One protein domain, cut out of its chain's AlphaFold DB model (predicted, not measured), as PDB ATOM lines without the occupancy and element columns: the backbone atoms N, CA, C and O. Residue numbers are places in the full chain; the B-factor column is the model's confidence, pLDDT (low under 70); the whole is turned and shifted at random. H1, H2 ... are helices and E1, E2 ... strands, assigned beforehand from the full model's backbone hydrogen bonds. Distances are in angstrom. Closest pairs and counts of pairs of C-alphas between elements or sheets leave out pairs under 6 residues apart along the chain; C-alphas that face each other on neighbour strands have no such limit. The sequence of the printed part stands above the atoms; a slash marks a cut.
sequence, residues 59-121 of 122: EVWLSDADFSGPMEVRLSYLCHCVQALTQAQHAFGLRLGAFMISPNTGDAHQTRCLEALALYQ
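This is residues 59 to 121 of the 122 residues of the protein "DUF58 domain-containing protein" of Wohlfahrtiimonas chitiniclastica (UniProt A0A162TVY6). A small sheet of three strands has two helices, H1 and H2, packed side by side over one of its faces, and its other face is bare. The two helices run opposite ways, nearly in line with the strands, H1 covering E1 and E2 and H2 covering E2 and E3. The printed part has 63 residues, with two named helices and three named strands in the order E1, H1, E2, E3, H2; the sheet is mixed, in the order E1, E2, E3, and the class is mixed, helices and strands. The whole is compact, with a radius of gyration of the C-alphas of 10.5 A and spans of 29 by 20 by 19 A.

The sheet is made of E1, residues 60 to 63, E2, residues 92 to 96, and E3, residues 99 to 104, with E1 and E3 as its edge strands. E1 and E2 are parallel at 16 degrees, with N 93 and O 60 at 2.7 A and N 62 and O 93 at 2.8 A, within hydrogen-bond range. E2 and E3 form a hairpin, antiparallel at 176 degrees, with N 101 and O 94 at 2.7 A and N 96 and O 99 at 2.8 A, within hydrogen-bond range. H1, residues 71 to 87, is on the sheet at a height of 9.9 A, over E1 and E2, and runs along the strands, at 11 degrees to E1 on the local plane; its closest C-alphas to E1 are those of Leu 78 and Leu 62, 6.8 A apart. E1, H1 and E2 make a strand-helix-strand unit, two parallel neighbour strands with a helix between them in the chain, and its crossover is right-handed. H2, residues 107 to 120, is on the same face at a height of 9.7 A, over E2 and E3, and runs along the strands, at 11 degrees to E2 on the local plane; its closest C-alphas to E2 are those of Cys 113 and Leu 94, 6.6 A apart. With both helices on one face of the sheet, the arrangement has two layers. H1 and H2 touch at a shallow tilt of 3 degrees, opposite ways, and their closest C-alphas are those of Val 82 and Gln 110, 6.3 A apart. In H1 and H2 every O i to N i+4 pair is within hydrogen-bond range.

E1 begins at C-alpha 60, (224.237, 193.346, 169.671), and is 9.9 A long from first to last C-alpha. E2 measures 13.5 A and E3 15.2 A. H1, the longest helix, runs 24.5 A from C-alpha 71 at (226.795, 181.904, 151.770). H2 runs 19.6 A and ends at C-alpha 120, (220.027, 188.531, 150.616).

The two C-alphas farthest apart are those of Pro 70 and Gln 89, 29.0 A. The printed part has no cut. The links H1 to E2, E2 to E3 and E3 to H2 are tight, and the link E1 to H1, of 7 residues, is short. The mean pLDDT of the printed part is 79.7, and residue 59, residues 66 to 68 and residue 121 are under 70.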
ATOM      1  N   GLU A  59     224.567 197.175 172.448       63.09
ATOM      2  CA  GLU A  59     223.991 196.901 171.133       63.09
ATOM      3  C   GLU A  59     224.611 195.630 170.534       63.09
ATOM      4  O   GLU A  59     225.804 195.596 170.226       63.09
ATOM      5  N   VAL A  60     223.808 194.574 170.360       71.81
ATOM      6  CA  VAL A  60     224.237 193.346 169.671       71.81
ATOM      7  C   VAL A  60     224.139 193.553 168.168       71.81
ATOM      8  O   VAL A  60     223.132 194.059 167.689       71.81
ATOM      9  N   TRP A  61     225.142 193.117 167.407       77.94
ATOM     10  CA  TRP A  61     225.130 193.196 165.946       77.94
ATOM     11  C   TRP A  61     225.470 191.845 165.316       77.94
ATOM     12  O   TRP A  61     226.532 191.280 165.560       77.94
ATOM     13  N   LEU A  62     224.578 191.349 164.463       78.31
ATOM     14  CA  LEU A  62     224.769 190.162 163.639       78.31
ATOM     15  C   LEU A  62     225.318 190.590 162.283       78.31
ATOM     16  O   LEU A  62     224.648 191.326 161.570       78.31
ATOM     17  N   SER A  63     226.521 190.151 161.917       79.81
ATOM     18  CA  SER A  63     227.135 190.506 160.631       79.81
ATOM     19  C   SER A  63     227.459 189.261 159.825       79.81
ATOM     20  O   SER A  63     228.118 188.369 160.348       79.81
ATOM     21  N   ASP A  64     227.083 189.211 158.543       71.81
ATOM     22  CA  ASP A  64     227.485 188.090 157.681       71.81
ATOM     23  C   ASP A  64     229.011 187.970 157.628       71.81
ATOM     24  O   ASP A  64     229.541 186.863 157.711       71.81
ATOM     25  N   ALA A  65     229.715 189.107 157.557       71.00
ATOM     26  CA  ALA A  65     231.176 189.233 157.520       71.00
ATOM     27  C   ALA A  65     231.918 188.504 158.657       71.00
ATOM     28  O   ALA A  65     233.075 188.137 158.469       71.00
ATOM     29  N   ASP A  66     231.266 188.271 159.801       65.75
ATOM     30  CA  ASP A  66     231.864 187.550 160.935       65.75
ATOM     31  C   ASP A  66     231.964 186.035 160.676       65.75
ATOM     32  O   ASP A  66     232.871 185.341 161.143       65.75
ATOM     33  N   PHE A  67     231.058 185.516 159.848       66.94
ATOM     34  CA  PHE A  67     231.007 184.110 159.488       66.94
ATOM     35  C   PHE A  67     231.873 183.851 158.254       66.94
ATOM     36  O   PHE A  67     231.790 184.556 157.251       66.94
ATOM     37  N   SER A  68     232.686 182.798 158.298       62.72
ATOM     38  CA  SER A  68     233.437 182.296 157.141       62.72
ATOM     39  C   SER A  68     232.771 181.032 156.602       62.72
ATOM     40  O   SER A  68     232.347 180.188 157.388       62.72
ATOM     41  N   GLY A  69     232.714 180.876 155.281       72.19
ATOM     42  CA  GLY A  69     232.135 179.697 154.636       72.19
ATOM     43  C   GLY A  69     231.220 180.052 153.464       72.19
ATOM     44  O   GLY A  69     231.119 181.228 153.100       72.19
ATOM     45  N   PRO A  70     230.558 179.050 152.863       78.62
ATOM     46  CA  PRO A  70     229.578 179.288 151.815       78.62
ATOM     47  C   PRO A  70     228.414 180.131 152.345       78.62
ATOM     48  O   PRO A  70     228.057 180.084 153.524       78.62
ATOM     49  N   MET A  71     227.829 180.920 151.452       79.19
ATOM     50  CA  MET A  71     226.795 181.904 151.770       79.19
ATOM     51  C   MET A  71     225.601 181.298 152.518       79.19
ATOM     52  O   MET A  71     225.185 181.839 153.539       79.19
ATOM     53  N   GLU A  72     225.115 180.137 152.079       80.12
ATOM     54  CA  GLU A  72     223.998 179.418 152.706       80.12
ATOM     55  C   GLU A  72     224.267 179.058 154.172       80.12
ATOM     56  O   GLU A  72     223.384 179.169 155.025       80.12
ATOM     57  N   VAL A  73     225.508 178.688 154.495       76.19
ATOM     58  CA  VAL A  73     225.913 178.356 155.865       76.19
ATOM     59  C   VAL A  73     225.910 179.611 156.734       76.19
ATOM     60  O   VAL A  73     225.346 179.601 157.826       76.19
ATOM     61  N   ARG A  74     226.462 180.723 156.234       76.94
ATOM     62  CA  ARG A  74     226.460 182.018 156.943       76.94
ATOM     63  C   ARG A  74     225.028 182.479 157.227       76.94
ATOM     64  O   ARG A  74     224.723 182.902 158.337       76.94
ATOM     65  N   LEU A  75     224.135 182.332 156.250       81.06
ATOM     66  CA  LEU A  75     222.721 182.681 156.385       81.06
ATOM     67  C   LEU A  75     221.975 181.784 157.370       81.06
ATOM     68  O   LEU A  75     221.174 182.285 158.156       81.06
ATOM     69  N   SER A  76     222.267 180.484 157.370       79.94
ATOM     70  CA  SER A  76     221.702 179.538 158.337       79.94
ATOM     71  C   SER A  76     222.090 179.919 159.768       79.94
ATOM     72  O   SER A  76     221.234 179.959 160.653       79.94
ATOM     73  N   TYR A  77     223.357 180.292 159.986       75.69
ATOM     74  CA  TYR A  77     223.821 180.791 161.283       75.69
ATOM     75  C   TYR A  77     223.135 182.095 161.690       75.69
ATOM     76  O   TYR A  77     222.665 182.209 162.821       75.69
ATOM     77  N   LEU A  78     223.031 183.064 160.778       80.06
ATOM     78  CA  LEU A  78     222.358 184.334 161.053       80.06
ATOM     79  C   LEU A  78     220.879 184.129 161.400       80.06
ATOM     80  O   LEU A  78     220.405 184.695 162.381       80.06
ATOM     81  N   CYS A  79     220.172 183.274 160.657       84.81
ATOM     82  CA  CYS A  79     218.780 182.917 160.931       84.81
ATOM     83  C   CYS A  79     218.615 182.321 162.336       84.81
ATOM     84  O   CYS A  79     217.742 182.746 163.097       84.81
ATOM     85  N   HIS A  80     219.496 181.391 162.716       80.19
ATOM     86  CA  HIS A  80     219.495 180.814 164.057       80.19
ATOM     87  C   HIS A  80     219.732 181.876 165.144       80.19
ATOM     88  O   HIS A  80     219.026 181.896 166.151       80.19
ATOM     89  N   CYS A  81     220.673 182.801 164.929       77.12
ATOM     90  CA  CYS A  81     220.960 183.871 165.884       77.12
ATOM     91  C   CYS A  81     219.776 184.828 166.056       77.12
ATOM     92  O   CYS A  81     219.423 185.156 167.186       77.12
ATOM     93  N   VAL A  82     219.129 185.234 164.957       83.94
ATOM     94  CA  VAL A  82     217.921 186.079 164.975       83.94
ATOM     95  C   VAL A  82     216.832 185.438 165.839       83.94
ATOM     96  O   VAL A  82     216.247 186.106 166.693       83.94
ATOM     97  N   GLN A  83     216.597 184.134 165.683       80.62
ATOM     98  CA  GLN A  83     215.622 183.404 166.499       80.62
ATOM     99  C   GLN A  83     216.033 183.338 167.976       80.62
ATOM    100  O   GLN A  83     215.208 183.600 168.849       80.62
ATOM    101  N   ALA A  84     217.300 183.029 168.272       76.81
ATOM    102  CA  ALA A  84     217.804 182.935 169.643       76.81
ATOM    103  C   ALA A  84     217.727 184.279 170.391       76.81
ATOM    104  O   ALA A  84     217.235 184.335 171.517       76.81
ATOM    105  N   LEU A  85     218.150 185.371 169.748       77.00
ATOM    106  CA  LEU A  85     218.095 186.723 170.309       77.00
ATOM    107  C   LEU A  85     216.653 187.204 170.501       77.00
ATOM    108  O   LEU A  85     216.344 187.825 171.517       77.00
ATOM    109  N   THR A  86     215.757 186.860 169.570       82.50
ATOM    110  CA  THR A  86     214.326 187.161 169.715       82.50
ATOM    111  C   THR A  86     213.719 186.415 170.901       82.50
ATOM    112  O   THR A  86     213.012 187.029 171.695       82.50
ATOM    113  N   GLN A  87     214.025 185.122 171.069       76.31
ATOM    114  CA  GLN A  87     213.564 184.346 172.228       76.31
ATOM    115  C   GLN A  87     214.116 184.889 173.549       76.31
ATOM    116  O   GLN A  87     213.417 184.882 174.557       76.31
ATOM    117  N   ALA A  88     215.343 185.410 173.540       71.94
ATOM    118  CA  ALA A  88     215.932 186.089 174.687       71.94
ATOM    119  C   ALA A  88     215.382 187.515 174.914       71.94
ATOM    120  O   ALA A  88     215.816 188.179 175.852       71.94
ATOM    121  N   GLN A  89     214.467 188.000 174.060       75.44
ATOM    122  CA  GLN A  89     213.966 189.382 174.027       75.44
ATOM    123  C   GLN A  89     215.076 190.445 174.053       75.44
ATOM    124  O   GLN A  89     214.897 191.548 174.573       75.44
ATOM    125  N   HIS A  90     216.233 190.121 173.478       73.94
ATOM    126  CA  HIS A  90     217.410 190.977 173.521       73.94
ATOM    127  C   HIS A  90     217.482 191.846 172.272       73.94
ATOM    128  O   HIS A  90     217.154 191.379 171.186       73.94
ATOM    129  N   ALA A  91     217.902 193.106 172.398       78.38
ATOM    130  CA  ALA A  91     218.016 193.999 171.245       78.38
ATOM    131  C   ALA A  91     219.214 193.608 170.380       78.38
ATOM    132  O   ALA A  91     220.340 193.539 170.876       78.38
ATOM    133  N   PHE A  92     218.978 193.381 169.089       81.12
ATOM    134  CA  PHE A  92     220.027 193.037 168.133       81.12
ATOM    135  C   PHE A  92     219.814 193.739 166.805       81.12
ATOM    136  O   PHE A  92     218.683 193.977 166.414       81.12
ATOM    137  N   GLY A  93     220.897 194.096 166.125       83.88
ATOM    138  CA  GLY A  93     220.915 194.615 164.765       83.88
ATOM    139  C   GLY A  93     221.411 193.552 163.793       83.88
ATOM    140  O   GLY A  93     222.099 192.608 164.183       83.88
ATOM    141  N   LEU A  94     221.085 193.714 162.516       84.38
ATOM    142  CA  LEU A  94     221.511 192.813 161.447       84.38
ATOM    143  C   LEU A  94     222.260 193.598 160.376       84.38
ATOM    144  O   LEU A  94     221.808 194.646 159.927       84.38
ATOM    145  N   ARG A  95     223.395 193.074 159.929       82.62
ATOM    146  CA  ARG A  95     224.245 193.662 158.904       82.62
ATOM    147  C   ARG A  95     224.597 192.611 157.856       82.62
ATOM    148  O   ARG A  95     225.241 191.609 158.153       82.62
ATOM    149  N   LEU A  96     224.187 192.870 156.621       81.56
ATOM    150  CA  LEU A  96     224.431 192.021 155.458       81.56
ATOM    151  C   LEU A  96     225.129 192.870 154.397       81.56
ATOM    152  O   LEU A  96     224.480 193.605 153.652       81.56
ATOM    153  N   GLY A  97     226.462 192.848 154.374       79.00
ATOM    154  CA  GLY A  97     227.254 193.739 153.520       79.00
ATOM    155  C   GLY A  97     226.888 195.227 153.690       79.00
ATOM    156  O   GLY A  97     227.228 195.847 154.702       79.00
ATOM    157  N   ALA A  98     226.216 195.795 152.678       77.62
ATOM    158  CA  ALA A  98     225.728 197.181 152.657       77.62
ATOM    159  C   ALA A  98     224.332 197.367 153.285       77.62
ATOM    160  O   ALA A  98     223.936 198.496 153.573       77.62
ATOM    161  N   PHE A  99     223.582 196.286 153.498       82.81
ATOM    162  CA  PHE A  99     222.283 196.330 154.158       82.81
ATOM    163  C   PHE A  99     222.468 196.309 155.677       82.81
ATOM    164  O   PHE A  99     223.220 195.491 156.211       82.81
ATOM    165  N   MET A 100     221.787 197.208 156.381       83.75
ATOM    166  CA  MET A 100     221.902 197.348 157.829       83.75
ATOM    167  C   MET A 100     220.525 197.597 158.444       83.75
ATOM    168  O   MET A 100     219.803 198.502 158.031       83.75
ATOM    169  N   ILE A 101     220.178 196.798 159.444       85.12
ATOM    170  CA  ILE A 101     218.991 196.940 160.276       85.12
ATOM    171  C   ILE A 101     219.470 197.319 161.671       85.12
ATOM    172  O   ILE A 101     220.217 196.567 162.299       85.12
ATOM    173  N   SER A 102     219.047 198.491 162.138       83.94
ATOM    174  CA  SER A 102     219.349 198.986 163.480       83.94
ATOM    175  C   SER A 102     218.841 198.034 164.567       83.94
ATOM    176  O   SER A 102     217.829 197.356 164.348       83.94
ATOM    177  N   PRO A 103     219.505 198.007 165.736       82.94
ATOM    178  CA  PRO A 103     219.142 197.105 166.805       82.94
ATOM    179  C   PRO A 103     217.728 197.355 167.309       82.94
ATOM    180  O   PRO A 103     217.373 198.479 167.662       82.94
ATOM    181  N   ASN A 104     216.913 196.305 167.323       83.38
ATOM    182  CA  ASN A 104     215.547 196.371 167.823       83.38
ATOM    183  C   ASN A 104     215.147 195.020 168.439       83.38
ATOM    184  O   ASN A 104     215.899 194.046 168.388       83.38
ATOM    185  N   THR A 105     213.976 194.968 169.063       81.31
ATOM    186  CA  THR A 105     213.424 193.777 169.716       81.31
ATOM    187  C   THR A 105     212.024 193.460 169.203       81.31
ATOM    188  O   THR A 105     211.334 194.302 168.628       81.31
ATOM    189  N   GLY A 106     211.594 192.219 169.438       81.00
ATOM    190  CA  GLY A 106     210.234 191.754 169.168       81.00
ATOM    191  C   GLY A 106     210.043 191.089 167.804       81.00
ATOM    192  O   GLY A 106     210.913 191.125 166.934       81.00
ATOM    193  N   ASP A 107     208.867 190.490 167.624       83.62
ATOM    194  CA  ASP A 107     208.503 189.718 166.429       83.62
ATOM    195  C   ASP A 107     208.614 190.520 165.134       83.62
ATOM    196  O   ASP A 107     209.179 190.038 164.158       83.62
ATOM    197  N   ALA A 108     208.165 191.779 165.125       87.38
ATOM    198  CA  ALA A 108     208.264 192.626 163.936       87.38
ATOM    199  C   ALA A 108     209.724 192.824 163.490       87.38
ATOM    200  O   ALA A 108     210.017 192.891 162.294       87.38
ATOM    201  N   HIS A 109     210.651 192.903 164.448       88.19
ATOM    202  CA  HIS A 109     212.070 192.975 164.143       88.19
ATOM    203  C   HIS A 109     212.613 191.627 163.657       88.19
ATOM    204  O   HIS A 109     213.338 191.595 162.662       88.19
ATOM    205  N   GLN A 110     212.216 190.521 164.294       86.62
ATOM    206  CA  GLN A 110     212.556 189.170 163.846       86.62
ATOM    207  C   GLN A 110     212.152 188.952 162.384       86.62
ATOM    208  O   GLN A 110     213.000 188.586 161.572       86.62
ATOM    209  N   THR A 111     210.890 189.220 162.035       89.06
ATOM    210  CA  THR A 111     210.377 189.062 160.669       89.06
ATOM    211  C   THR A 111     211.182 189.907 159.693       89.06
ATOM    212  O   THR A 111     211.688 189.373 158.713       89.06
ATOM    213  N   ARG A 112     211.423 191.184 160.007       89.06
ATOM    214  CA  ARG A 112     212.199 192.086 159.147       89.06
ATOM    215  C   ARG A 112     213.638 191.604 158.925       89.06
ATOM    216  O   ARG A 112     214.174 191.739 157.826       89.06
ATOM    217  N   CYS A 113     214.266 191.045 159.956       87.50
ATOM    218  CA  CYS A 113     215.592 190.441 159.866       87.50
ATOM    219  C   CYS A 113     215.585 189.170 159.008       87.50
ATOM    220  O   CYS A 113     216.446 189.017 158.143       87.50
ATOM    221  N   LEU A 114     214.607 188.283 159.196       86.19
ATOM    222  CA  LEU A 114     214.452 187.068 158.393       86.19
ATOM    223  C   LEU A 114     214.131 187.382 156.925       86.19
ATOM    224  O   LEU A 114     214.706 186.763 156.035       86.19
ATOM    225  N   GLU A 115     213.284 188.375 156.661       89.38
ATOM    226  CA  GLU A 115     212.998 188.872 155.313       89.38
ATOM    227  C   GLU A 115     214.258 189.418 154.643       89.38
ATOM    228  O   GLU A 115     214.541 189.082 153.497       89.38
ATOM    229  N   ALA A 116     215.062 190.210 155.356       87.88
ATOM    230  CA  ALA A 116     216.327 190.706 154.824       87.88
ATOM    231  C   ALA A 116     217.313 189.570 154.518       87.88
ATOM    232  O   ALA A 116     217.967 189.602 153.478       87.88
ATOM    233  N   LEU A 117     217.392 188.550 155.379       85.88
ATOM    234  CA  LEU A 117     218.194 187.350 155.125       85.88
ATOM    235  C   LEU A 117     217.695 186.584 153.895       85.88
ATOM    236  O   LEU A 117     218.515 186.130 153.100       85.88
ATOM    237  N   ALA A 118     216.377 186.470 153.719       85.19
ATOM    238  CA  ALA A 118     215.759 185.823 152.563       85.19
ATOM    239  C   ALA A 118     216.022 186.600 151.261       85.19
ATOM    240  O   ALA A 118     216.362 186.005 150.242       85.19
ATOM    241  N   LEU A 119     215.930 187.933 151.299       85.50
ATOM    242  CA  LEU A 119     216.237 188.808 150.162       85.50
ATOM    243  C   LEU A 119     217.730 188.841 149.827       85.50
ATOM    244  O   LEU A 119     218.094 189.078 148.676       85.50
ATOM    245  N   TYR A 120     218.588 188.603 150.817       81.25
ATOM    246  CA  TYR A 120     220.027 188.531 150.616       81.25
ATOM    247  C   TYR A 120     220.467 187.232 149.934       81.25
ATOM    248  O   TYR A 120     221.577 187.214 149.433       81.25
ATOM    249  N   GLN A 121     219.643 186.176 149.845       65.25
ATOM    250  CA  GLN A 121     220.003 184.885 149.215       65.25
ATOM    251  C   GLN A 121     220.167 184.921 147.676       65.25
ATOM    252  O   GLN A 121     220.013 183.892 147.020       65.25
TER     253      GLN A 121